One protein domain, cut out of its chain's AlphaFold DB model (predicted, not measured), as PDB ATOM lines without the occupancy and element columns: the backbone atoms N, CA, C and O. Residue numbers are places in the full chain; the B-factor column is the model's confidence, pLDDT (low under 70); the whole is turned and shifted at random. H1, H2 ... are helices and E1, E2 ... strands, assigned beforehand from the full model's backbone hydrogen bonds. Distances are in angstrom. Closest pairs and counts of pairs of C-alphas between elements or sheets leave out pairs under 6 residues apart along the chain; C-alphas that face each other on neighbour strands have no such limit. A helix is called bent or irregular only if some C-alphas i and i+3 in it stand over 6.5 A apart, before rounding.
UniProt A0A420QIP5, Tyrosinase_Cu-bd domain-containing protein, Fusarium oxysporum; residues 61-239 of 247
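What this domain is: This is residues 61 to 239 of the 247 residues of the protein "Tyrosinase_Cu-bd domain-containing protein" of Fusarium oxysporum (UniProt A0A420QIP5). With little regular structure, the helical hairpin H2 and H3, its open end met crosswise by H1, makes one side, and long loops with two tiny strand pairs the other. Printed are 179 residues, with three named helices, then four named strands (63 residues; mixed class); sheets E1 - E4 and E2 - E3 are antiparallel. It is compact, radius of gyration of the C-alphas 16.6 A, spans 41 by 39 by 34 A.

Where its parts are: H1, residues 69 to 82, begins at C-alpha 69 (88.207, 83.057, 104.863) and measures 20.2 A. H2, 100 to 115, 21.0 A, is irregular: C-alphas 110 and 113 are 7.9 A apart. H3, 121 to 140, measures 27.3 A. E1 is 174 to 176, E2 182 to 184, E3 189 to 191, E4 197 to 200, ending at C-alpha 200 (107.958, 78.572, 99.867).

How they stand to each other: H1, with residues 78 to 82 alone, touches H3, about perpendicular at 88 degrees; closest C-alphas, Ala 78 and Cys 140, 5.2 A. Hairpin H2 and H3 only just touch, 3 pairs of C-alphas within 8 A, closest Ile 115 and Phe 121, 4.9 A. Between antiparallel neighbours E1 and E4, N 175 and O 199 are within hydrogen-bond range, 2.8 A; in the hairpin E2 and E3, N 182 and O 191 are too, 2.8 A. O i to N i+4 pairs are within range throughout H1 and H3, 9 of 12 in H2.

The domain as a whole: C-alphas of Ser 92 and Gly 155 are farthest apart, 44.2 A. The printed part has no cut; links H1 to H2 and H3 to E1 are long. Residue 154 is under 70 in pLDDT.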
ATOM      1  N   ARG A  61      91.310  98.494 111.216       94.81
ATOM      2  CA  ARG A  61      92.241  97.391 110.920       94.81
ATOM      3  C   ARG A  61      92.003  96.247 111.900       94.81
ATOM      4  O   ARG A  61      91.819  96.491 113.087       94.81
ATOM      5  N   ARG A  62      91.987  95.010 111.404       93.69
ATOM      6  CA  ARG A  62      91.598  93.818 112.175       93.69
ATOM      7  C   ARG A  62      92.700  92.763 112.148       93.69
ATOM      8  O   ARG A  62      93.465  92.689 111.184       93.69
ATOM      9  N   ASP A  63      92.748  91.949 113.198       93.44
ATOM     10  CA  ASP A  63      93.634  90.788 113.265       93.44
ATOM     11  C   ASP A  63      93.318  89.834 112.107       93.44
ATOM     12  O   ASP A  63      92.151  89.549 111.825       93.44
ATOM     13  N   TRP A  64      94.354  89.300 111.461       96.12
ATOM     14  CA  TRP A  64      94.240  88.219 110.490       96.12
ATOM     15  C   TRP A  64      93.370  87.060 110.988       96.12
ATOM     16  O   TRP A  64      92.537  86.547 110.235       96.12
ATOM     17  N   LYS A  65      93.515  86.667 112.261       92.81
ATOM     18  CA  LYS A  65      92.705  85.603 112.871       92.81
ATOM     19  C   LYS A  65      91.214  85.947 112.878       92.81
ATOM     20  O   LYS A  65      90.407  85.066 112.596       92.81
ATOM     21  N   ALA A  66      90.866  87.213 113.108       93.69
ATOM     22  CA  ALA A  66      89.485  87.692 113.145       93.69
ATOM     23  C   ALA A  66      88.845  87.837 111.751       93.69
ATOM     24  O   ALA A  66      87.622  87.950 111.645       93.69
ATOM     25  N   LEU A  67      89.642  87.846 110.678       97.56
ATOM     26  CA  LEU A  67      89.123  87.858 109.313       97.56
ATOM     27  C   LEU A  67      88.532  86.498 108.926       97.56
ATOM     28  O   LEU A  67      89.144  85.446 109.131       97.56
ATOM     29  N   SER A  68      87.380  86.530 108.261       98.19
ATOM     30  CA  SER A  68      86.797  85.373 107.588       98.19
ATOM     31  C   SER A  68      87.690  84.882 106.444       98.19
ATOM     32  O   SER A  68      88.490  85.625 105.865       98.19
ATOM     33  N   LYS A  69      87.499  83.625 106.025       98.31
ATOM     34  CA  LYS A  69      88.207  83.057 104.863       98.31
ATOM     35  C   LYS A  69      88.023  83.907 103.596       98.31
ATOM     36  O   LYS A  69      88.967  84.053 102.824       98.31
ATOM     37  N   LYS A  70      86.832  84.487 103.389       98.62
ATOM     38  CA  LYS A  70      86.536  85.366 102.244       98.62
ATOM     39  C   LYS A  70      87.349  86.659 102.308       98.62
ATOM     40  O   LYS A  70      87.954  87.035 101.308       98.62
ATOM     41  N   GLU A  71      87.406  87.306 103.470       98.62
ATOM     42  CA  GLU A  71      88.190  88.533 103.671       98.62
ATOM     43  C   GLU A  71      89.693  88.287 103.481       98.62
ATOM     44  O   GLU A  71      90.357  89.058 102.787       98.62
ATOM     45  N   ARG A  72      90.219  87.173 104.012       98.69
ATOM     46  CA  ARG A  72      91.622  86.774 103.808       98.69
ATOM     47  C   ARG A  72      91.943  86.581 102.328       98.69
ATOM     48  O   ARG A  72      92.920  87.144 101.842       98.69
ATOM     49  N   LYS A  73      91.097  85.846 101.593       98.75
ATOM     50  CA  LYS A  73      91.253  85.660 100.139       98.75
ATOM     51  C   LYS A  73      91.182  86.980  99.376       98.75
ATOM     52  O   LYS A  73      91.978  87.182  98.469       98.75
ATOM     53  N   ALA A  74      90.279  87.888  99.748       98.88
ATOM     54  CA  ALA A  74      90.185  89.202  99.114       98.88
ATOM     55  C   ALA A  74      91.484  90.009  99.276       98.88
ATOM     56  O   ALA A  74      91.971  90.582  98.304       98.88
ATOM     57  N   TYR A  75      92.085  90.000 100.472       98.88
ATOM     58  CA  TYR A  75      93.384  90.638 100.701       98.88
ATOM     59  C   TYR A  75      94.498  89.959  99.890       98.88
ATOM     60  O   TYR A  75      95.236  90.629  99.173       98.88
ATOM     61  N   ILE A  76      94.586  88.625  99.937       98.88
ATOM     62  CA  ILE A  76      95.579  87.839  99.185       98.88
ATOM     63  C   ILE A  76      95.497  88.130  97.681       98.88
ATOM     64  O   ILE A  76      96.521  88.390  97.052       98.88
ATOM     65  N   ASN A  77      94.290  88.154  97.113       98.88
ATOM     66  CA  ASN A  77      94.070  88.459  95.701       98.88
ATOM     67  C   ASN A  77      94.550  89.868  95.335       98.88
ATOM     68  O   ASN A  77      95.170  90.045  94.287       98.88
ATOM     69  N   ALA A  78      94.327  90.857  96.204       98.88
ATOM     70  CA  ALA A  78      94.821  92.211  95.987       98.88
ATOM     71  C   ALA A  78      96.359  92.279  96.018       98.88
ATOM     72  O   ALA A  78      96.968  92.927  95.164       98.88
ATOM     73  N   VAL A  79      97.009  91.549  96.934       98.81
ATOM     74  CA  VAL A  79      98.479  91.447  96.960       98.81
ATOM     75  C   VAL A  79      98.998  90.769  95.691       98.81
ATOM     76  O   VAL A  79      99.923  91.275  95.057       98.81
ATOM     77  N   LEU A  80      98.394  89.653  95.276       98.81
ATOM     78  CA  LEU A  80      98.747  88.966  94.029       98.81
ATOM     79  C   LEU A  80      98.548  89.867  92.804       98.81
ATOM     80  O   LEU A  80      99.352  89.815  91.878       98.81
ATOM     81  N   CYS A  81      97.528  90.724  92.809       98.88
ATOM     82  CA  CYS A  81      97.322  91.736  91.781       98.88
ATOM     83  C   CYS A  81      98.479  92.753  91.730       98.88
ATOM     84  O   CYS A  81      99.030  92.975  90.650       98.88
ATOM     85  N   LEU A  82      98.939  93.303  92.862       98.75
ATOM     86  CA  LEU A  82     100.116  94.192  92.876       98.75
ATOM     87  C   LEU A  82     101.400  93.481  92.426       98.75
ATOM     88  O   LEU A  82     102.267  94.098  91.815       98.75
ATOM     89  N   ARG A  83     101.507  92.175  92.685       98.31
ATOM     90  CA  ARG A  83     102.605  91.324  92.200       98.31
ATOM     91  C   ARG A  83     102.493  90.945  90.718       98.31
ATOM     92  O   ARG A  83     103.382  90.271  90.211       98.31
ATOM     93  N   LYS A  84     101.423  91.345  90.027       98.38
ATOM     94  CA  LYS A  84     101.240  91.160  88.576       98.38
ATOM     95  C   LYS A  84     101.267  92.475  87.806       98.38
ATOM     96  O   LYS A  84     101.706  92.492  86.662       98.38
ATOM     97  N   LYS A  85     100.792  93.572  88.403       98.69
ATOM     98  CA  LYS A  85     100.822  94.891  87.762       98.69
ATOM     99  C   LYS A  85     102.260  95.353  87.528       98.69
ATOM    100  O   LYS A  85     103.082  95.135  88.418       98.69
ATOM    101  N   PRO A  86     102.548  96.027  86.403       98.62
ATOM    102  CA  PRO A  86     103.888  96.511  86.094       98.62
ATOM    103  C   PRO A  86     104.352  97.559  87.110       98.62
ATOM    104  O   PRO A  86     103.553  98.361  87.597       98.62
ATOM    105  N   SER A  87     105.646  97.541  87.420       98.56
ATOM    106  CA  SER A  87     106.315  98.585  88.203       98.56
ATOM    107  C   SER A  87     106.061  99.982  87.606       98.56
ATOM    108  O   SER A  87     105.975 100.139  86.389       98.56
ATOM    109  N   LYS A  88     105.927 100.992  88.474       98.31
ATOM    110  CA  LYS A  88     105.936 102.426  88.116       98.31
ATOM    111  C   LYS A  88     107.210 103.127  88.593       98.31
ATOM    112  O   LYS A  88     107.280 104.350  88.513       98.31
ATOM    113  N   ALA A  89     108.167 102.400  89.170       97.19
ATOM    114  CA  ALA A  89     109.441 102.989  89.550       97.19
ATOM    115  C   ALA A  89     110.203 103.422  88.295       97.19
ATOM    116  O   ALA A  89     110.140 102.761  87.259       97.19
ATOM    117  N   ASP A  90     110.942 104.524  88.406       97.81
ATOM    118  CA  ASP A  90     111.901 104.909  87.379       97.81
ATOM    119  C   ASP A  90     112.936 103.772  87.212       97.81
ATOM    120  O   ASP A  90     113.556 103.371  88.207       97.81
ATOM    121  N   PRO A  91     113.139 103.226  85.996       96.94
ATOM    122  CA  PRO A  91     114.131 102.181  85.755       96.94
ATOM    123  C   PRO A  91     115.564 102.578  86.134       96.94
ATOM    124  O   PRO A  91     116.365 101.702  86.450       96.94
ATOM    125  N   SER A  92     115.894 103.875  86.134       97.12
ATOM    126  CA  SER A  92     117.190 104.378  86.608       97.12
ATOM    127  C   SER A  92     117.329 104.299  88.131       97.12
ATOM    128  O   SER A  92     118.425 104.082  88.644       97.12
ATOM    129  N   PHE A  93     116.214 104.406  88.859       97.62
ATOM    130  CA  PHE A  93     116.165 104.264  90.310       97.62
ATOM    131  C   PHE A  93     116.160 102.791  90.739       97.62
ATOM    132  O   PHE A  93     116.937 102.396  91.608       97.62
ATOM    133  N   ALA A  94     115.291 101.969  90.143       97.88
ATOM    134  CA  ALA A  94     115.110 100.566  90.518       97.88
ATOM    135  C   ALA A  94     115.105  99.640  89.285       97.88
ATOM    136  O   ALA A  94     114.057  99.100  88.921       97.88
ATOM    137  N   PRO A  95     116.268  99.389  88.654       97.75
ATOM    138  CA  PRO A  95     116.357  98.627  87.399       97.75
ATOM    139  C   PRO A  95     115.878  97.171  87.516       97.75
ATOM    140  O   PRO A  95     115.517  96.534  86.522       97.75
ATOM    141  N   GLY A  96     115.863  96.612  88.728       97.94
ATOM    142  CA  GLY A  96     115.350  95.280  89.030       97.94
ATOM    143  C   GLY A  96     113.854  95.203  89.321       97.94
ATOM    144  O   GLY A  96     113.322  94.095  89.398       97.94
ATOM    145  N   ALA A  97     113.156  96.330  89.481       98.38
ATOM    146  CA  ALA A  97     111.724  96.311  89.748       98.38
ATOM    147  C   ALA A  97     110.968  95.799  88.512       98.38
ATOM    148  O   ALA A  97     111.267  96.165  87.373       98.38
ATOM    149  N   ARG A  98     110.011  94.890  88.714       98.44
ATOM    150  CA  ARG A  98     109.144  94.372  87.639       98.44
ATOM    151  C   ARG A  98     107.680  94.636  87.926       98.44
ATOM    152  O   ARG A  98     106.899  94.833  87.002       98.44
ATOM    153  N   THR A  99     107.315  94.660  89.202       98.62
ATOM    154  CA  THR A  99     105.927  94.724  89.648       98.62
ATOM    155  C   THR A  99     105.664  95.942  90.522       98.62
ATOM    156  O   THR A  99     106.583  96.468  91.147       98.62
ATOM    157  N   ARG A 100     104.396  96.353  90.652       98.69
ATOM    158  CA  ARG A 100     103.996  97.380  91.633       98.69
ATOM    159  C   ARG A 100     104.405  97.013  93.049       98.69
ATOM    160  O   ARG A 100     104.739  97.892  93.833       98.69
ATOM    161  N   TYR A 101     104.390  95.723  93.377       98.75
ATOM    162  CA  TYR A 101     104.892  95.236  94.656       98.75
ATOM    163  C   TYR A 101     106.393  95.527  94.834       98.75
ATOM    164  O   TYR A 101     106.807  95.927  95.920       98.75
ATOM    165  N   ASP A 102     107.201  95.377  93.780       98.62
ATOM    166  CA  ASP A 102     108.639  95.671  93.838       98.62
ATOM    167  C   ASP A 102     108.923  97.155  94.087       98.62
ATOM    168  O   ASP A 102     109.939  97.461  94.695       98.62
ATOM    169  N   ASP A 103     108.031  98.069  93.698       98.75
ATOM    170  CA  ASP A 103     108.218  99.509  93.942       98.75
ATOM    171  C   ASP A 103     108.242  99.829  95.440       98.75
ATOM    172  O   ASP A 103     109.084 100.591  95.917       98.75
ATOM    173  N   PHE A 104     107.352  99.189  96.202       98.62
ATOM    174  CA  PHE A 104     107.335  99.287  97.660       98.62
ATOM    175  C   PHE A 104     108.615  98.694  98.264       98.62
ATOM    176  O   PHE A 104     109.256  99.325  99.108       98.62
ATOM    177  N   VAL A 105     109.048  97.528  97.768       98.25
ATOM    178  CA  VAL A 105     110.306  96.895  98.195       98.25
ATOM    179  C   VAL A 105     111.514  97.789  97.884       98.25
ATOM    180  O   VAL A 105     112.375  97.958  98.744       98.25
ATOM    181  N   ALA A 106     111.570  98.402  96.700       98.31
ATOM    182  CA  ALA A 106     112.661  99.270  96.264       98.31
ATOM    183  C   ALA A 106     112.784 100.517  97.145       98.31
ATOM    184  O   ALA A 106     113.874 100.828  97.624       98.31
ATOM    185  N   VAL A 107     111.666 101.198  97.420       98.12
ATOM    186  CA  VAL A 107     111.643 102.374  98.304       98.12
ATOM    187  C   VAL A 107     112.098 102.006  99.716       98.12
ATOM    188  O   VAL A 107     112.901 102.730 100.306       98.12
ATOM    189  N   HIS A 108     111.646 100.865 100.240       98.12
ATOM    190  CA  HIS A 108     112.072 100.387 101.553       98.12
ATOM    191  C   HIS A 108     113.571 100.054 101.592       98.12
ATOM    192  O   HIS A 108     114.267 100.470 102.518       98.12
ATOM    193  N   ILE A 109     114.096  99.344 100.585       97.12
ATOM    194  CA  ILE A 109     115.536  99.063 100.454       97.12
ATOM    195  C   ILE A 109     116.327 100.374 100.443       97.12
ATOM    196  O   ILE A 109     117.256 100.530 101.234       97.12
ATOM    197  N   ASN A 110     115.932 101.322  99.592       97.00
ATOM    198  CA  ASN A 110     116.644 102.582  99.401       97.00
ATOM    199  C   ASN A 110     116.716 103.420 100.686       97.00
ATOM    200  O   ASN A 110     117.749 104.004 100.992       97.00
ATOM    201  N   GLN A 111     115.630 103.453 101.463       97.06
ATOM    202  CA  GLN A 111     115.537 104.291 102.661       97.06
ATOM    203  C   GLN A 111     115.871 103.549 103.962       97.06
ATOM    204  O   GLN A 111     115.836 104.158 105.027       97.06
ATOM    205  N   THR A 112     116.238 102.261 103.916       95.31
ATOM    206  CA  THR A 112     116.426 101.416 105.115       95.31
ATOM    207  C   THR A 112     117.301 102.074 106.194       95.31
ATOM    208  O   THR A 112     116.948 102.005 107.369       95.31
ATOM    209  N   ARG A 113     118.393 102.758 105.819       94.06
ATOM    210  CA  ARG A 113     119.325 103.406 106.769       94.06
ATOM    211  C   ARG A 113     118.800 104.695 107.409       94.06
ATOM    212  O   ARG A 113     119.358 105.136 108.402       94.06
ATOM    213  N   THR A 114     117.758 105.301 106.849       96.94
ATOM    214  CA  THR A 114     117.176 106.566 107.330       96.94
ATOM    215  C   THR A 114     115.784 106.382 107.933       96.94
ATOM    216  O   THR A 114     115.135 107.366 108.284       96.94
ATOM    217  N   ILE A 115     115.302 105.138 108.007       97.56
ATOM    218  CA  ILE A 115     113.967 104.799 108.520       97.56
ATOM    219  C   ILE A 115     114.005 103.806 109.680       97.56
ATOM    220  O   ILE A 115     112.976 103.651 110.321       97.56
ATOM    221  N   HIS A 116     115.131 103.128 109.950       95.75
ATOM    222  CA  HIS A 116     115.298 102.192 111.071       95.75
ATOM    223  C   HIS A 116     116.238 102.771 112.127       95.75
ATOM    224  O   HIS A 116     117.270 103.332 111.778       95.75
ATOM    225  N   ALA A 117     115.894 102.595 113.409       94.06
ATOM    226  CA  ALA A 117     116.604 103.206 114.540       94.06
ATOM    227  C   ALA A 117     116.701 104.748 114.442       94.06
ATOM    228  O   ALA A 117     117.664 105.359 114.895       94.06
ATOM    229  N   THR A 118     115.679 105.377 113.856       96.50
ATOM    230  CA  THR A 118     115.559 106.828 113.656       96.50
ATOM    231  C   THR A 118     114.261 107.370 114.261       96.50
ATOM    232  O   THR A 118     113.292 106.633 114.461       96.50
ATOM    233  N   GLY A 119     114.195 108.685 114.505       97.75
ATOM    234  CA  GLY A 119     113.005 109.332 115.082       97.75
ATOM    235  C   GLY A 119     111.743 109.248 114.212       97.75
ATOM    236  O   GLY A 119     110.630 109.295 114.727       97.75
ATOM    237  N   ASN A 120     111.893 109.063 112.897       97.69
ATOM    238  CA  ASN A 120     110.782 108.908 111.956       97.69
ATOM    239  C   ASN A 120     110.369 107.442 111.711       97.69
ATOM    240  O   ASN A 120     109.485 107.221 110.884       97.69
ATOM    241  N   PHE A 121     110.955 106.453 112.402       98.00
ATOM    242  CA  PHE A 121     110.662 105.025 112.196       98.00
ATOM    243  C   PHE A 121     109.156 104.733 112.201       98.00
ATOM    244  O   PHE A 121     108.618 104.205 111.225       98.00
ATOM    245  N   PHE A 122     108.445 105.143 113.256       97.62
ATOM    246  CA  PHE A 122     107.015 104.859 113.390       97.62
ATOM    247  C   PHE A 122     106.158 105.604 112.363       97.62
ATOM    248  O   PHE A 122     105.235 105.026 111.788       97.62
ATOM    249  N   THR A 123     106.447 106.882 112.116       97.75
ATOM    250  CA  THR A 123     105.677 107.701 111.169       97.75
ATOM    251  C   THR A 123     105.886 107.246 109.730       97.75
ATOM    252  O   THR A 123     104.920 107.171 108.971       97.75
ATOM    253  N   TRP A 124     107.118 106.879 109.366       98.56
ATOM    254  CA  TRP A 124     107.447 106.384 108.034       98.56
ATOM    255  C   TRP A 124     106.756 105.049 107.763       98.56
ATOM    256  O   TRP A 124     106.057 104.925 106.761       98.56
ATOM    257  N   HIS A 125     106.845 104.083 108.686       98.62
ATOM    258  CA  HIS A 125     106.195 102.782 108.510       98.62
ATOM    259  C   HIS A 125     104.666 102.898 108.523       98.62
ATOM    260  O   HIS A 125     103.997 102.245 107.724       98.62
ATOM    261  N   ARG A 126     104.092 103.794 109.344       98.00
ATOM    262  CA  ARG A 126     102.653 104.100 109.307       98.00
ATOM    263  C   ARG A 126     102.223 104.599 107.927       98.00
ATOM    264  O   ARG A 126     101.222 104.112 107.398       98.00
ATOM    265  N   TYR A 127     102.972 105.538 107.350       98.44
ATOM    266  CA  TYR A 127     102.689 106.069 106.019       98.44
ATOM    267  C   TYR A 127     102.910 105.021 104.924       98.44
ATOM    268  O   TYR A 127     102.058 104.868 104.056       98.44
ATOM    269  N   TYR A 128     103.989 104.241 105.000       98.75
ATOM    270  CA  TYR A 128     104.290 103.155 104.067       98.75
ATOM    271  C   TYR A 128     103.164 102.116 104.022       98.75
ATOM    272  O   TYR A 128     102.665 101.779 102.951       98.75
ATOM    273  N   THR A 129     102.688 101.663 105.186       98.44
ATOM    274  CA  THR A 129     101.560 100.731 105.274       98.44
ATOM    275  C   THR A 129     100.258 101.352 104.766       98.44
ATOM    276  O   THR A 129      99.477 100.669 104.109       98.44
ATOM    277  N   TRP A 130     100.001 102.633 105.045       98.12
ATOM    278  CA  TRP A 130      98.842 103.339 104.487       98.12
ATOM    279  C   TRP A 130      98.919 103.453 102.958       98.12
ATOM    280  O   TRP A 130      97.942 103.147 102.282       98.12
ATOM    281  N   ALA A 131     100.076 103.811 102.400       98.62
ATOM    282  CA  ALA A 131     100.284 103.911 100.958       98.62
ATOM    283  C   ALA A 131     100.146 102.543 100.268       98.62
ATOM    284  O   ALA A 131      99.551 102.447  99.195       98.62
ATOM    285  N   TYR A 132     100.632 101.477 100.907       98.81
ATOM    286  CA  TYR A 132     100.447 100.104 100.440       98.81
ATOM    287  C   TYR A 132      98.967  99.698 100.437       98.81
ATOM    288  O   TYR A 132      98.461  99.210  99.428       98.81
ATOM    289  N   GLU A 133      98.236  99.979 101.522       98.75
ATOM    290  CA  GLU A 133      96.785  99.771 101.594       98.75
ATOM    291  C   GLU A 133      96.050 100.549 100.493       98.75
ATOM    292  O   GLU A 133      95.168 100.006  99.831       98.75
ATOM    293  N   LYS A 134      96.441 101.803 100.243       98.50
ATOM    294  CA  LYS A 134      95.887 102.614  99.156       98.50
ATOM    295  C   LYS A 134      96.146 101.994  97.787       98.50
ATOM    296  O   LYS A 134      95.208 101.914  97.005       98.50
ATOM    297  N   ALA A 135      97.345 101.480  97.514       98.75
ATOM    298  CA  ALA A 135      97.621 100.776  96.261       98.75
ATOM    299  C   ALA A 135      96.769  99.504  96.106       98.75
ATOM    300  O   ALA A 135      96.241  99.249  95.025       98.75
ATOM    301  N   LEU A 136      96.568  98.730  97.179       98.81
ATOM    302  CA  LEU A 136      95.670  97.569  97.152       98.81
ATOM    303  C   LEU A 136      94.231  97.974  96.803       98.81
ATOM    304  O   LEU A 136      93.589  97.313  95.988       98.81
ATOM    305  N   ARG A 137      93.723  99.050  97.411       98.62
ATOM    306  CA  ARG A 137      92.344  99.519  97.213       98.62
ATOM    307  C   ARG A 137      92.134 100.156  95.842       98.62
ATOM    308  O   ARG A 137      91.199  99.793  95.137       98.62
ATOM    309  N   ASP A 138      93.013 101.076  95.467       98.69
ATOM    310  CA  ASP A 138      92.831 101.941  94.300       98.69
ATOM    311  C   ASP A 138      93.285 101.252  93.006       98.69
ATOM    312  O   ASP A 138      92.701 101.472  91.948       98.69
ATOM    313  N   GLU A 139      94.317 100.402  93.065       98.69
ATOM    314  CA  GLU A 139      94.844  99.725  91.876       98.69
ATOM    315  C   GLU A 139      94.279  98.303  91.720       98.69
ATOM    316  O   GLU A 139      94.156  97.824  90.591       98.69
ATOM    317  N   CYS A 140      93.943  97.625  92.822       98.75
ATOM    318  CA  CYS A 140      93.569  96.205  92.852       98.75
ATOM    319  C   CYS A 140      92.180  95.923  93.445       98.75
ATOM    320  O   CYS A 140      91.891  94.782  93.806       98.75
ATOM    321  N   ASP A 141      91.331  96.948  93.531       98.38
ATOM    322  CA  ASP A 141      89.929  96.872  93.962       98.38
ATOM    323  C   ASP A 141      89.703  96.239  95.348       98.38
ATOM    324  O   ASP A 141      88.627  95.727  95.671       98.38
ATOM    325  N   TYR A 142      90.713  96.275  96.218       98.62
ATOM    326  CA  TYR A 142      90.553  95.787  97.580       98.62
ATOM    327  C   TYR A 142      89.558  96.667  98.346       98.62
ATOM    328  O   TYR A 142      89.697  97.886  98.390       98.62
ATOM    329  N   LYS A 143      88.546  96.063  98.973       98.00
ATOM    330  CA  LYS A 143      87.534  96.804  99.753       98.00
ATOM    331  C   LYS A 143      87.773  96.776 101.263       98.00
ATOM    332  O   LYS A 143      87.145  97.538 101.989       98.00
ATOM    333  N   GLY A 144      88.658  95.895 101.731       96.88
ATOM    334  CA  GLY A 144      88.998  95.773 103.147       96.88
ATOM    335  C   GLY A 144      90.080  96.757 103.592       96.88
ATOM    336  O   GLY A 144      90.516  97.623 102.836       96.88
ATOM    337  N   THR A 145      90.529  96.593 104.831       97.38
ATOM    338  CA  THR A 145      91.618  97.355 105.455       97.38
ATOM    339  C   THR A 145      92.874  96.504 105.580       97.38
ATOM    340  O   THR A 145      92.808  95.278 105.524       97.38
ATOM    341  N   GLN A 146      94.034  97.135 105.769       98.00
ATOM    342  CA  GLN A 146      95.263  96.392 106.037       98.00
ATOM    343  C   GLN A 146      95.100  95.528 107.308       98.00
ATOM    344  O   GLN A 146      94.896  96.095 108.387       98.00
ATOM    345  N   PRO A 147      95.226  94.191 107.223       97.69
ATOM    346  CA  PRO A 147      95.207  93.338 108.400       97.69
ATOM    347  C   PRO A 147      96.518  93.436 109.179       97.69
ATOM    348  O   PRO A 147      97.571  93.750 108.610       97.69
ATOM    349  N   TYR A 148      96.460  93.105 110.466       95.19
ATOM    350  CA  TYR A 148      97.642  92.943 111.309       95.19
ATOM    351  C   TYR A 148      97.786  91.503 111.804       95.19
ATOM    352  O   TYR A 148      96.833  90.726 111.818       95.19
ATOM    353  N   TRP A 149      99.005  91.156 112.206       93.19
ATOM    354  CA  TRP A 149      99.311  89.912 112.897       93.19
ATOM    355  C   TRP A 149      99.442  90.202 114.390       93.19
ATOM    356  O   TRP A 149     100.348  90.933 114.789       93.19
ATOM    357  N   ASN A 150      98.548  89.644 115.209       88.00
ATOM    358  CA  ASN A 150      98.712  89.652 116.659       88.00
ATOM    359  C   ASN A 150      99.714  88.571 117.079       88.00
ATOM    360  O   ASN A 150      99.389  87.383 117.113       88.00
ATOM    361  N   TRP A 151     100.946  88.983 117.365       82.94
ATOM    362  CA  TRP A 151     102.022  88.074 117.757       82.94
ATOM    363  C   TRP A 151     102.043  87.759 119.266       82.94
ATOM    364  O   TRP A 151     102.779  86.870 119.690       82.94
ATOM    365  N   PHE A 152     101.202  88.405 120.079       76.56
ATOM    366  CA  PHE A 152     101.051  88.049 121.495       76.56
ATOM    367  C   PHE A 152     100.246  86.762 121.711       76.56
ATOM    368  O   PHE A 152     100.371  86.112 122.741       76.56
ATOM    369  N   GLU A 153      99.428  86.369 120.737       71.56
ATOM    370  CA  GLU A 153      98.609  85.154 120.803       71.56
ATOM    371  C   GLU A 153      99.221  83.988 120.016       71.56
ATOM    372  O   GLU A 153      98.498  83.162 119.433       71.56
ATOM    373  N   THR A 154     100.547  83.955 119.885       65.94
ATOM    374  CA  THR A 154     101.196  82.987 119.001       65.94
ATOM    375  C   THR A 154     101.673  81.764 119.760       65.94
ATOM    376  O   THR A 154     102.582  81.840 120.575       65.94
ATOM    377  N   GLY A 155     101.060  80.622 119.441       74.19
ATOM    378  CA  GLY A 155     101.699  79.317 119.570       74.19
ATOM    379  C   GLY A 155     102.621  79.061 118.377       74.19
ATOM    380  O   GLY A 155     103.156  79.993 117.782       74.19
ATOM    381  N   ASP A 156     102.767  77.801 117.982       84.25
ATOM    382  CA  ASP A 156     103.606  77.417 116.845       84.25
ATOM    383  C   ASP A 156     103.292  78.234 115.571       84.25
ATOM    384  O   ASP A 156     102.163  78.230 115.072       84.25
ATOM    385  N   PHE A 157     104.292  78.931 115.018       88.38
ATOM    386  CA  PHE A 157     104.112  79.719 113.797       88.38
ATOM    387  C   PHE A 157     103.631  78.863 112.625       88.38
ATOM    388  O   PHE A 157     102.851  79.354 111.811       88.38
ATOM    389  N   ALA A 158     104.037  77.592 112.551       87.81
ATOM    390  CA  ALA A 158     103.649  76.696 111.467       87.81
ATOM    391  C   ALA A 158     102.151  76.341 111.477       87.81
ATOM    392  O   ALA A 158     101.620  75.932 110.447       87.81
ATOM    393  N   THR A 159     101.462  76.506 112.611       89.75
ATOM    394  CA  THR A 159     100.013  76.270 112.739       89.75
ATOM    395  C   THR A 159      99.203  77.565 112.770       89.75
ATOM    396  O   THR A 159      97.971  77.531 112.760       89.75
ATOM    397  N   ASN A 160      99.862  78.729 112.774       92.06
ATOM    398  CA  ASN A 160      99.183  80.015 112.751       92.06
ATOM    399  C   ASN A 160      98.443  80.209 111.409       92.06
ATOM    400  O   ASN A 160      99.066  80.049 110.360       92.06
ATOM    401  N   PRO A 161      97.171  80.661 111.389       94.62
ATOM    402  CA  PRO A 161      96.418  80.859 110.144       94.62
ATOM    403  C   PRO A 161      97.030  81.850 109.138       94.62
ATOM    404  O   PRO A 161      96.586  81.944 107.993       94.62
ATOM    405  N   LEU A 162      98.010  82.649 109.561       95.31
ATOM    406  CA  LEU A 162      98.789  83.519 108.690       95.31
ATOM    407  C   LEU A 162      99.894  82.766 107.935       95.31
ATOM    408  O   LEU A 162     100.250  83.195 106.840       95.31
ATOM    409  N   PHE A 163     100.402  81.654 108.473       95.25
ATOM    410  CA  PHE A 163     101.555  80.911 107.947       95.25
ATOM    411  C   PHE A 163     101.325  79.394 107.802       95.25
ATOM    412  O   PHE A 163     102.265  78.659 107.515       95.25
ATOM    413  N   ASP A 164     100.088  78.912 107.958       94.94
ATOM    414  CA  ASP A 164      99.734  77.481 107.901       94.94
ATOM    415  C   ASP A 164      99.860  76.844 106.499       94.94
ATOM    416  O   ASP A 164      99.720  75.632 106.327       94.94
ATOM    417  N   GLY A 165     100.130  77.648 105.465       96.88
ATOM    418  CA  GLY A 165     100.253  77.188 104.083       96.88
ATOM    419  C   GLY A 165      98.935  76.876 103.383       96.88
ATOM    420  O   GLY A 165      98.967  76.390 102.253       96.88
ATOM    421  N   SER A 166      97.794  77.181 104.004       98.12
ATOM    422  CA  SER A 166      96.474  77.109 103.380       98.12
ATOM    423  C   SER A 166      96.289  78.177 102.298       98.12
ATOM    424  O   SER A 166      96.995  79.187 102.256       98.12
ATOM    425  N   GLU A 167      95.238  78.024 101.492       98.19
ATOM    426  CA  GLU A 167      94.758  79.028 100.523       98.19
ATOM    427  C   GLU A 167      94.340  80.370 101.157       98.19
ATOM    428  O   GLU A 167      93.993  81.321 100.458       98.19
ATOM    429  N   THR A 168      94.323  80.453 102.490       98.31
ATOM    430  CA  THR A 168      93.980  81.658 103.254       98.31
ATOM    431  C   THR A 168      95.119  82.142 104.143       98.31
ATOM    432  O   THR A 168      94.858  82.795 105.146       98.31
ATOM    433  N   SER A 169      96.360  81.824 103.782       97.94
ATOM    434  CA  SER A 169      97.579  82.235 104.486       97.94
ATOM    435  C   SER A 169      98.455  83.145 103.620       97.94
ATOM    436  O   SER A 169      98.277  83.238 102.404       97.94
ATOM    437  N   MET A 170      99.469  83.766 104.224       97.81
ATOM    438  CA  MET A 170     100.611  84.378 103.528       97.81
ATOM    439  C   MET A 170     101.643  83.316 103.119       97.81
ATOM    440  O   MET A 170     102.861  83.501 103.264       97.81
ATOM    441  N   SER A 171     101.129  82.201 102.594       98.12
ATOM    442  CA  SER A 171     101.842  80.955 102.337       98.12
ATOM    443  C   SER A 171     102.449  80.290 103.571       98.12
ATOM    444  O   SER A 171     102.491  80.852 104.660       98.12
ATOM    445  N   GLY A 172     102.932  79.065 103.371       95.56
ATOM    446  CA  GLY A 172     103.512  78.240 104.420       95.56
ATOM    447  C   GLY A 172     105.000  78.470 104.636       95.56
ATOM    448  O   GLY A 172     105.599  79.418 104.120       95.56
ATOM    449  N   ASP A 173     105.607  77.549 105.367       95.50
ATOM    450  CA  ASP A 173     107.055  77.481 105.502       95.50
ATOM    451  C   ASP A 173     107.759  77.144 104.167       95.50
ATOM    452  O   ASP A 173     107.138  76.758 103.163       95.50
ATOM    453  N   GLY A 174     109.078  77.309 104.150       96.19
ATOM    454  CA  GLY A 174     109.928  76.927 103.033       96.19
ATOM    455  C   GLY A 174     110.034  75.412 102.844       96.19
ATOM    456  O   GLY A 174     109.597  74.604 103.661       96.19
ATOM    457  N   GLY A 175     110.664  75.000 101.748       95.69
ATOM    458  CA  GLY A 175     111.258  73.671 101.634       95.69
ATOM    459  C   GLY A 175     112.443  73.510 102.586       95.69
ATOM    460  O   GLY A 175     112.969  74.490 103.101       95.69
ATOM    461  N   PHE A 176     112.894  72.277 102.799       95.00
ATOM    462  CA  PHE A 176     114.135  72.045 103.533       95.00
ATOM    463  C   PHE A 176     115.322  72.728 102.837       95.00
ATOM    464  O   PHE A 176     115.477  72.614 101.618       95.00
ATOM    465  N   PHE A 177     116.153  73.423 103.610       94.25
ATOM    466  CA  PHE A 177     117.427  73.971 103.172       94.25
ATOM    467  C   PHE A 177     118.430  73.852 104.315       94.25
ATOM    468  O   PHE A 177     118.156  74.272 105.430       94.25
ATOM    469  N   LYS A 178     119.608  73.289 104.054       94.06
ATOM    470  CA  LYS A 178     120.636  73.162 105.090       94.06
ATOM    471  C   LYS A 178     121.363  74.498 105.267       94.06
ATOM    472  O   LYS A 178     122.060  74.928 104.350       94.06
ATOM    473  N   HIS A 179     121.237  75.116 106.439       93.50
ATOM    474  CA  HIS A 179     121.951  76.337 106.826       93.50
ATOM    475  C   HIS A 179     122.211  76.365 108.335       93.50
ATOM    476  O   HIS A 179     121.557  75.655 109.093       93.50
ATOM    477  N   ASN A 180     123.169  77.179 108.766       93.62
ATOM    478  CA  ASN A 180     123.567  77.317 110.164       93.62
ATOM    479  C   ASN A 180     122.861  78.499 110.850       93.62
ATOM    480  O   ASN A 180     123.504  79.380 111.410       93.62
ATOM    481  N   GLY A 181     121.532  78.550 110.756       92.44
ATOM    482  CA  GLY A 181     120.732  79.612 111.369       92.44
ATOM    483  C   GLY A 181     120.787  80.956 110.645       92.44
ATOM    484  O   GLY A 181     121.032  81.023 109.436       92.44
ATOM    485  N   SER A 182     120.459  82.013 111.383       92.44
ATOM    486  CA  SER A 182     120.419  83.396 110.915       92.44
ATOM    487  C   SER A 182     121.021  84.341 111.950       92.44
ATOM    488  O   SER A 182     120.854  84.145 113.152       92.44
ATOM    489  N   ALA A 183     121.661  85.407 111.486       91.75
ATOM    490  CA  ALA A 183     122.145  86.494 112.319       91.75
ATOM    491  C   ALA A 183     121.238  87.732 112.186       91.75
ATOM    492  O   ALA A 183     120.834  88.117 111.089       91.75
ATOM    493  N   SER A 184     120.917  88.360 113.315       86.19
ATOM    494  CA  SER A 184     120.131  89.592 113.428       86.19
ATOM    495  C   SER A 184     120.860  90.612 114.313       86.19
ATOM    496  O   SER A 184     121.937  90.327 114.836       86.19
ATOM    497  N   GLY A 185     120.320  91.827 114.446       83.38
ATOM    498  CA  GLY A 185     120.910  92.884 115.277       83.38
ATOM    499  C   GLY A 185     122.338  93.239 114.858       83.38
ATOM    500  O   GLY A 185     123.231  93.271 115.697       83.38
ATOM    501  N   THR A 186     122.574  93.413 113.553       82.50
ATOM    502  CA  THR A 186     123.919  93.678 112.997       82.50
ATOM    503  C   THR A 186     124.919  92.545 113.286       82.50
ATOM    504  O   THR A 186     126.115  92.769 113.426       82.50
ATOM    505  N   GLY A 187     124.428  91.306 113.381       83.06
ATOM    506  CA  GLY A 187     125.250  90.115 113.613       83.06
ATOM    507  C   GLY A 187     125.370  89.695 115.078       83.06
ATOM    508  O   GLY A 187     125.945  88.649 115.358       83.06
ATOM    509  N   LEU A 188     124.814  90.474 116.010       87.88
ATOM    510  CA  LEU A 188     124.943  90.239 117.451       87.88
ATOM    511  C   LEU A 188     123.960  89.195 117.994       87.88
ATOM    512  O   LEU A 188     124.184  88.630 119.060       87.88
ATOM    513  N   ILE A 189     122.859  88.945 117.284       90.25
ATOM    514  CA  ILE A 189     121.800  88.034 117.726       90.25
ATOM    515  C   ILE A 189     121.798  86.815 116.811       90.25
ATOM    516  O   ILE A 189     121.389  86.908 115.654       90.25
ATOM    517  N   PHE A 190     122.228  85.669 117.334       92.88
ATOM    518  CA  PHE A 190     122.158  84.398 116.621       92.88
ATOM    519  C   PHE A 190     120.807  83.714 116.847       92.88
ATOM    520  O   PHE A 190     120.386  83.498 117.984       92.88
ATOM    521  N   LEU A 191     120.148  83.343 115.753       92.06
ATOM    522  CA  LEU A 191     118.917  82.564 115.737       92.06
ATOM    523  C   LEU A 191     119.223  81.202 115.097       92.06
ATOM    524  O   LEU A 191     119.650  81.173 113.940       92.06
ATOM    525  N   PRO A 192     119.020  80.074 115.800       92.81
ATOM    526  CA  PRO A 192     119.234  78.758 115.210       92.81
ATOM    527  C   PRO A 192     118.275  78.521 114.042       92.81
ATOM    528  O   PRO A 192     117.188  79.104 113.980       92.81
ATOM    529  N   SER A 193     118.685  77.654 113.116       92.25
ATOM    530  CA  SER A 193     117.842  77.262 111.988       92.25
ATOM    531  C   SER A 193     116.562  76.608 112.493       92.25
ATOM    532  O   SER A 193     116.602  75.759 113.387       92.25
ATOM    533  N   GLY A 194     115.442  76.972 111.883       89.69
ATOM    534  CA  GLY A 194     114.232  76.178 111.933       89.69
ATOM    535  C   GLY A 194     114.390  74.884 111.132       89.69
ATOM    536  O   GLY A 194     115.482  74.449 110.758       89.69
ATOM    537  N   ASN A 195     113.260  74.239 110.862       89.44
ATOM    538  CA  ASN A 195     113.244  72.964 110.150       89.44
ATOM    539  C   ASN A 195     113.286  73.130 108.617       89.44
ATOM    540  O   ASN A 195     113.183  72.117 107.908       89.44
ATOM    541  N   ARG A 196     113.333  74.365 108.085       93.62
ATOM    542  CA  ARG A 196     113.148  74.669 106.656       93.62
ATOM    543  C   ARG A 196     114.192  75.655 106.118       93.62
ATOM    544  O   ARG A 196     115.334  75.255 105.942       93.62
ATOM    545  N   GLY A 197     113.792  76.846 105.668       93.19
ATOM    546  CA  GLY A 197     114.672  77.866 105.081       93.19
ATOM    547  C   GLY A 197     114.746  77.917 103.560       93.19
ATOM    548  O   GLY A 197     115.298  78.866 103.003       93.19
ATOM    549  N   GLY A 198     114.183  76.954 102.840       95.81
ATOM    550  CA  GLY A 198     114.131  76.940 101.377       95.81
ATOM    551  C   GLY A 198     112.998  77.787 100.791       95.81
ATOM    552  O   GLY A 198     112.356  78.581 101.476       95.81
ATOM    553  N   CYS A 199     112.739  77.602  99.494       96.88
ATOM    554  CA  CYS A 199     111.634  78.260  98.792       96.88
ATOM    555  C   CYS A 199     110.276  77.872  99.384       96.88
ATOM    556  O   CYS A 199     110.052  76.697  99.663       96.88
ATOM    557  N   ILE A 200     109.354  78.823  99.501       97.31
ATOM    558  CA  ILE A 200     107.958  78.572  99.867       97.31
ATOM    559  C   ILE A 200     107.323  77.619  98.845       97.31
ATOM    560  O   ILE A 200     107.345  77.888  97.642       97.31
ATOM    561  N   LYS A 201     106.732  76.519  99.333       94.00
ATOM    562  CA  LYS A 201     106.132  75.468  98.486       94.00
ATOM    563  C   LYS A 201     104.602  75.402  98.524       94.00
ATOM    564  O   LYS A 201     104.025  74.752  97.661       94.00
ATOM    565  N   LYS A 202     103.948  76.017  99.517       96.75
ATOM    566  CA  LYS A 202     102.493  75.912  99.736       96.75
ATOM    567  C   LYS A 202     101.825  77.272  99.927       96.75
ATOM    568  O   LYS A 202     102.448  78.214 100.425       96.75
ATOM    569  N   GLY A 203     100.546  77.336  99.576       97.94
ATOM    570  CA  GLY A 203      99.695  78.514  99.693       97.94
ATOM    571  C   GLY A 203      99.860  79.522  98.547       97.94
ATOM    572  O   GLY A 203     100.656  79.301  97.633       97.94
ATOM    573  N   PRO A 204      99.147  80.657  98.607       98.50
ATOM    574  CA  PRO A 204      98.913  81.532  97.451       98.50
ATOM    575  C   PRO A 204     100.150  82.214  96.855       98.50
ATOM    576  O   PRO A 204     100.114  82.670  95.715       98.50
ATOM    577  N   PHE A 205     101.242  82.303  97.613       98.25
ATOM    578  CA  PHE A 205     102.513  82.886  97.181       98.25
ATOM    579  C   PHE A 205     103.580  81.823  96.877       98.25
ATOM    580  O   PHE A 205     104.754  82.160  96.708       98.25
ATOM    581  N   ALA A 206     103.208  80.542  96.789       97.12
ATOM    582  CA  ALA A 206     104.094  79.514  96.256       97.12
ATOM    583  C   ALA A 206     104.488  79.863  94.809       97.12
ATOM    584  O   ALA A 206     103.653  80.270  94.005       97.12
ATOM    585  N   GLY A 207     105.781  79.768  94.493       94.69
ATOM    586  CA  GLY A 207     106.317  80.188  93.189       94.69
ATOM    587  C   GLY A 207     106.435  81.707  92.990       94.69
ATOM    588  O   GLY A 207     106.921  82.153  91.952       94.69
ATOM    589  N   ALA A 208     106.053  82.529  93.973       95.50
ATOM    590  CA  ALA A 208     106.255  83.968  93.889       95.50
ATOM    591  C   ALA A 208     107.756  84.320  93.882       95.50
ATOM    592  O   ALA A 208     108.554  83.779  94.652       95.50
ATOM    593  N   THR A 209     108.124  85.269  93.017       95.94
ATOM    594  CA  THR A 209     109.516  85.691  92.806       95.94
ATOM    595  C   THR A 209     109.842  86.979  93.569       95.94
ATOM    596  O   THR A 209     109.124  87.970  93.462       95.94
ATOM    597  N   ALA A 210     110.929  87.000  94.335       95.56
ATOM    598  CA  ALA A 210     111.572  88.229  94.788       95.56
ATOM    599  C   ALA A 210     112.537  88.719  93.704       95.56
ATOM    600  O   ALA A 210     113.533  88.047  93.438       95.56
ATOM    601  N   ASN A 211     112.250  89.875  93.102       97.62
ATOM    602  CA  ASN A 211     113.043  90.422  91.996       97.62
ATOM    603  C   ASN A 211     114.263  91.238  92.454       97.62
ATOM    604  O   ASN A 211     115.240  91.316  91.721       97.62
ATOM    605  N   LEU A 212     114.225  91.821  93.658       96.25
ATOM    606  CA  LEU A 212     115.293  92.665  94.222       96.25
ATOM    607  C   LEU A 212     116.099  91.909  95.283       96.25
ATOM    608  O   LEU A 212     115.551  91.021  95.943       96.25
ATOM    609  N   ARG A 213     117.385  92.226  95.478       87.81
ATOM    610  CA  ARG A 213     118.263  91.541  96.451       87.81
ATOM    611  C   ARG A 213     118.104  92.091  97.874       87.81
ATOM    612  O   ARG A 213     117.842  93.277  98.051       87.81
ATOM    613  N   PRO A 214     118.323  91.255  98.906       81.81
ATOM    614  CA  PRO A 214     118.475  91.769 100.256       81.81
ATOM    615  C   PRO A 214     119.842  92.474 100.356       81.81
ATOM    616  O   PRO A 214     120.852  91.862 100.005       81.81
ATOM    617  N   PRO A 215     119.914  93.730 100.828       87.75
ATOM    618  CA  PRO A 215     121.196  94.422 100.988       87.75
ATOM    619  C   PRO A 215     122.082  93.762 102.055       87.75
ATOM    620  O   PRO A 215     123.298  93.736 101.914       87.75
ATOM    621  N   SER A 216     121.471  93.198 103.100       89.81
ATOM    622  CA  SER A 216     122.154  92.541 104.217       89.81
ATOM    623  C   SER A 216     121.296  91.378 104.736       89.81
ATOM    624  O   SER A 216     120.563  91.553 105.710       89.81
ATOM    625  N   PRO A 217     121.277  90.218 104.055       90.12
ATOM    626  CA  PRO A 217     120.510  89.067 104.518       90.12
ATOM    627  C   PRO A 217     121.112  88.477 105.801       90.12
ATOM    628  O   PRO A 217     122.328  88.401 105.937       90.12
ATOM    629  N   GLY A 218     120.251  88.041 106.723       89.88
ATOM    630  CA  GLY A 218     120.682  87.424 107.982       89.88
ATOM    631  C   GLY A 218     120.866  85.907 107.919       89.88
ATOM    632  O   GLY A 218     121.648  85.361 108.686       89.88
ATOM    633  N   MET A 219     120.152  85.211 107.031       91.50
ATOM    634  CA  MET A 219     120.202  83.748 106.934       91.50
ATOM    635  C   MET A 219     121.537  83.278 106.351       91.50
ATOM    636  O   MET A 219     121.980  83.797 105.325       91.50
ATOM    637  N   ASP A 220     122.140  82.262 106.971       90.94
ATOM    638  CA  ASP A 220     123.345  81.614 106.453       90.94
ATOM    639  C   ASP A 220     123.151  81.166 104.988       90.94
ATOM    640  O   ASP A 220     122.065  80.745 104.574       90.94
ATOM    641  N   ARG A 221     124.221  81.278 104.191       88.50
ATOM    642  CA  ARG A 221     124.250  81.026 102.734       88.50
ATOM    643  C   ARG A 221     123.411  81.987 101.886       88.50
ATOM    644  O   ARG A 221     123.139  81.690 100.721       88.50
ATOM    645  N   MET A 222     122.996  83.130 102.430       88.06
ATOM    646  CA  MET A 222     122.486  84.241 101.630       88.06
ATOM    647  C   MET A 222     123.549  85.329 101.490       88.06
ATOM    648  O   MET A 222     124.112  85.798 102.472       88.06
ATOM    649  N   GLU A 223     123.793  85.763 100.258       86.81
ATOM    650  CA  GLU A 223     124.826  86.755  99.968       86.81
ATOM    651  C   GLU A 223     124.272  88.181  99.952       86.81
ATOM    652  O   GLU A 223     123.341  88.503  99.196       86.81
ATOM    653  N   ALA A 224     124.913  89.054 100.731       88.88
ATOM    654  CA  ALA A 224     124.736  90.498 100.650       88.88
ATOM    655  C   ALA A 224     125.096  91.034  99.255       88.88
ATOM    656  O   ALA A 224     125.752  90.372  98.450       88.88
ATOM    657  N   THR A 225     124.651  92.249  98.950       90.19
ATOM    658  CA  THR A 225     125.029  92.930  97.709       90.19
ATOM    659  C   THR A 225     125.165  94.425  97.925       90.19
ATOM    660  O   THR A 225     124.390  95.032  98.663       90.19
ATOM    661  N   ALA A 226     126.115  95.024  97.211       91.38
ATOM    662  CA  ALA A 226     126.228  96.473  97.095       91.38
ATOM    663  C   ALA A 226     125.145  97.077  96.181       91.38
ATOM    664  O   ALA A 226     124.910  98.281  96.218       91.38
ATOM    665  N   LYS A 227     124.469  96.249  95.374       94.12
ATOM    666  CA  LYS A 227     123.489  96.675  94.371       94.12
ATOM    667  C   LYS A 227     122.126  96.001  94.585       94.12
ATOM    668  O   LYS A 227     121.707  95.155  93.796       94.12
ATOM    669  N   PRO A 228     121.415  96.328  95.679       95.75
ATOM    670  CA  PRO A 228     120.190  95.625  96.061       95.75
ATOM    671  C   PRO A 228     118.999  95.885  95.124       95.75
ATOM    672  O   PRO A 228     118.050  95.101  95.123       95.75
ATOM    673  N   LEU A 229     119.061  96.948  94.313       97.44
ATOM    674  CA  LEU A 229     118.009  97.352  93.375       97.44
ATOM    675  C   LEU A 229     118.171  96.772  91.955       97.44
ATOM    676  O   LEU A 229     117.305  97.004  91.114       97.44
ATOM    677  N   GLU A 230     119.246  96.024  91.672       96.69
ATOM    678  CA  GLU A 230     119.419  95.308  90.397       96.69
ATOM    679  C   GLU A 230     118.517  94.065  90.305       96.69
ATOM    680  O   GLU A 230     118.044  93.528  91.311       96.69
ATOM    681  N   TYR A 231     118.264  93.604  89.073       97.00
ATOM    682  CA  TYR A 231     117.400  92.452  88.819       97.00
ATOM    683  C   TYR A 231     118.063  91.147  89.265       97.00
ATOM    684  O   TYR A 231     119.101  90.756  88.741       97.00
ATOM    685  N   ASN A 232     117.438  90.452  90.213       94.88
ATOM    686  CA  ASN A 232     117.873  89.150  90.705       94.88
ATOM    687  C   ASN A 232     116.665  88.292  91.131       94.88
ATOM    688  O   ASN A 232     116.373  88.182  92.335       94.88
ATOM    689  N   PRO A 233     115.942  87.708  90.161       95.62
ATOM    690  CA  PRO A 233     114.764  86.904  90.437       95.62
ATOM    691  C   PRO A 233     115.138  85.624  91.188       95.62
ATOM    692  O   PRO A 233     115.973  84.834  90.754       95.62
ATOM    693  N   ARG A 234     114.488  85.396  92.327       94.75
ATOM    694  CA  ARG A 234     114.598  84.161  93.121       94.75
ATOM    695  C   ARG A 234     113.284  83.853  93.820       94.75
ATOM    696  O   ARG A 234     112.446  84.735  93.981       94.75
ATOM    697  N   CYS A 235     113.111  82.631  94.299       95.06
ATOM    698  CA  CYS A 235     111.933  82.286  95.092       95.06
ATOM    699  C   CYS A 235     111.880  83.064  96.422       95.06
ATOM    700  O   CYS A 235     112.914  83.388  97.017       95.06
ATOM    701  N   LEU A 236     110.672  83.313  96.933       94.94
ATOM    702  CA  LEU A 236     110.491  83.668  98.341       94.94
ATOM    703  C   LEU A 236     110.879  82.482  99.223       94.94
ATOM    704  O   LEU A 236     110.479  81.350  98.952       94.94
ATOM    705  N   ARG A 237     111.645  82.747 100.280       94.25
ATOM    706  CA  ARG A 237     112.129  81.738 101.224       94.25
ATOM    707  C   ARG A 237     111.615  82.033 102.622       94.25
ATOM    708  O   ARG A 237     111.391  83.195 102.958       94.25
ATOM    709  N   ARG A 238     111.426  80.985 103.419       94.94
ATOM    710  CA  ARG A 238     110.976  81.096 104.808       94.94
ATOM    711  C   ARG A 238     111.555  79.960 105.640       94.94
ATOM    712  O   ARG A 238     111.678  78.843 105.140       94.94
ATOM    713  N   ASP A 239     111.928  80.294 106.868       94.50
ATOM    714  CA  ASP A 239     112.358  79.361 107.906       94.50
ATOM    715  C   ASP A 239     111.582  79.684 109.184       94.50
ATOM    716  O   ASP A 239     111.967  80.571 109.948       94.50
TER     717      ASP A 239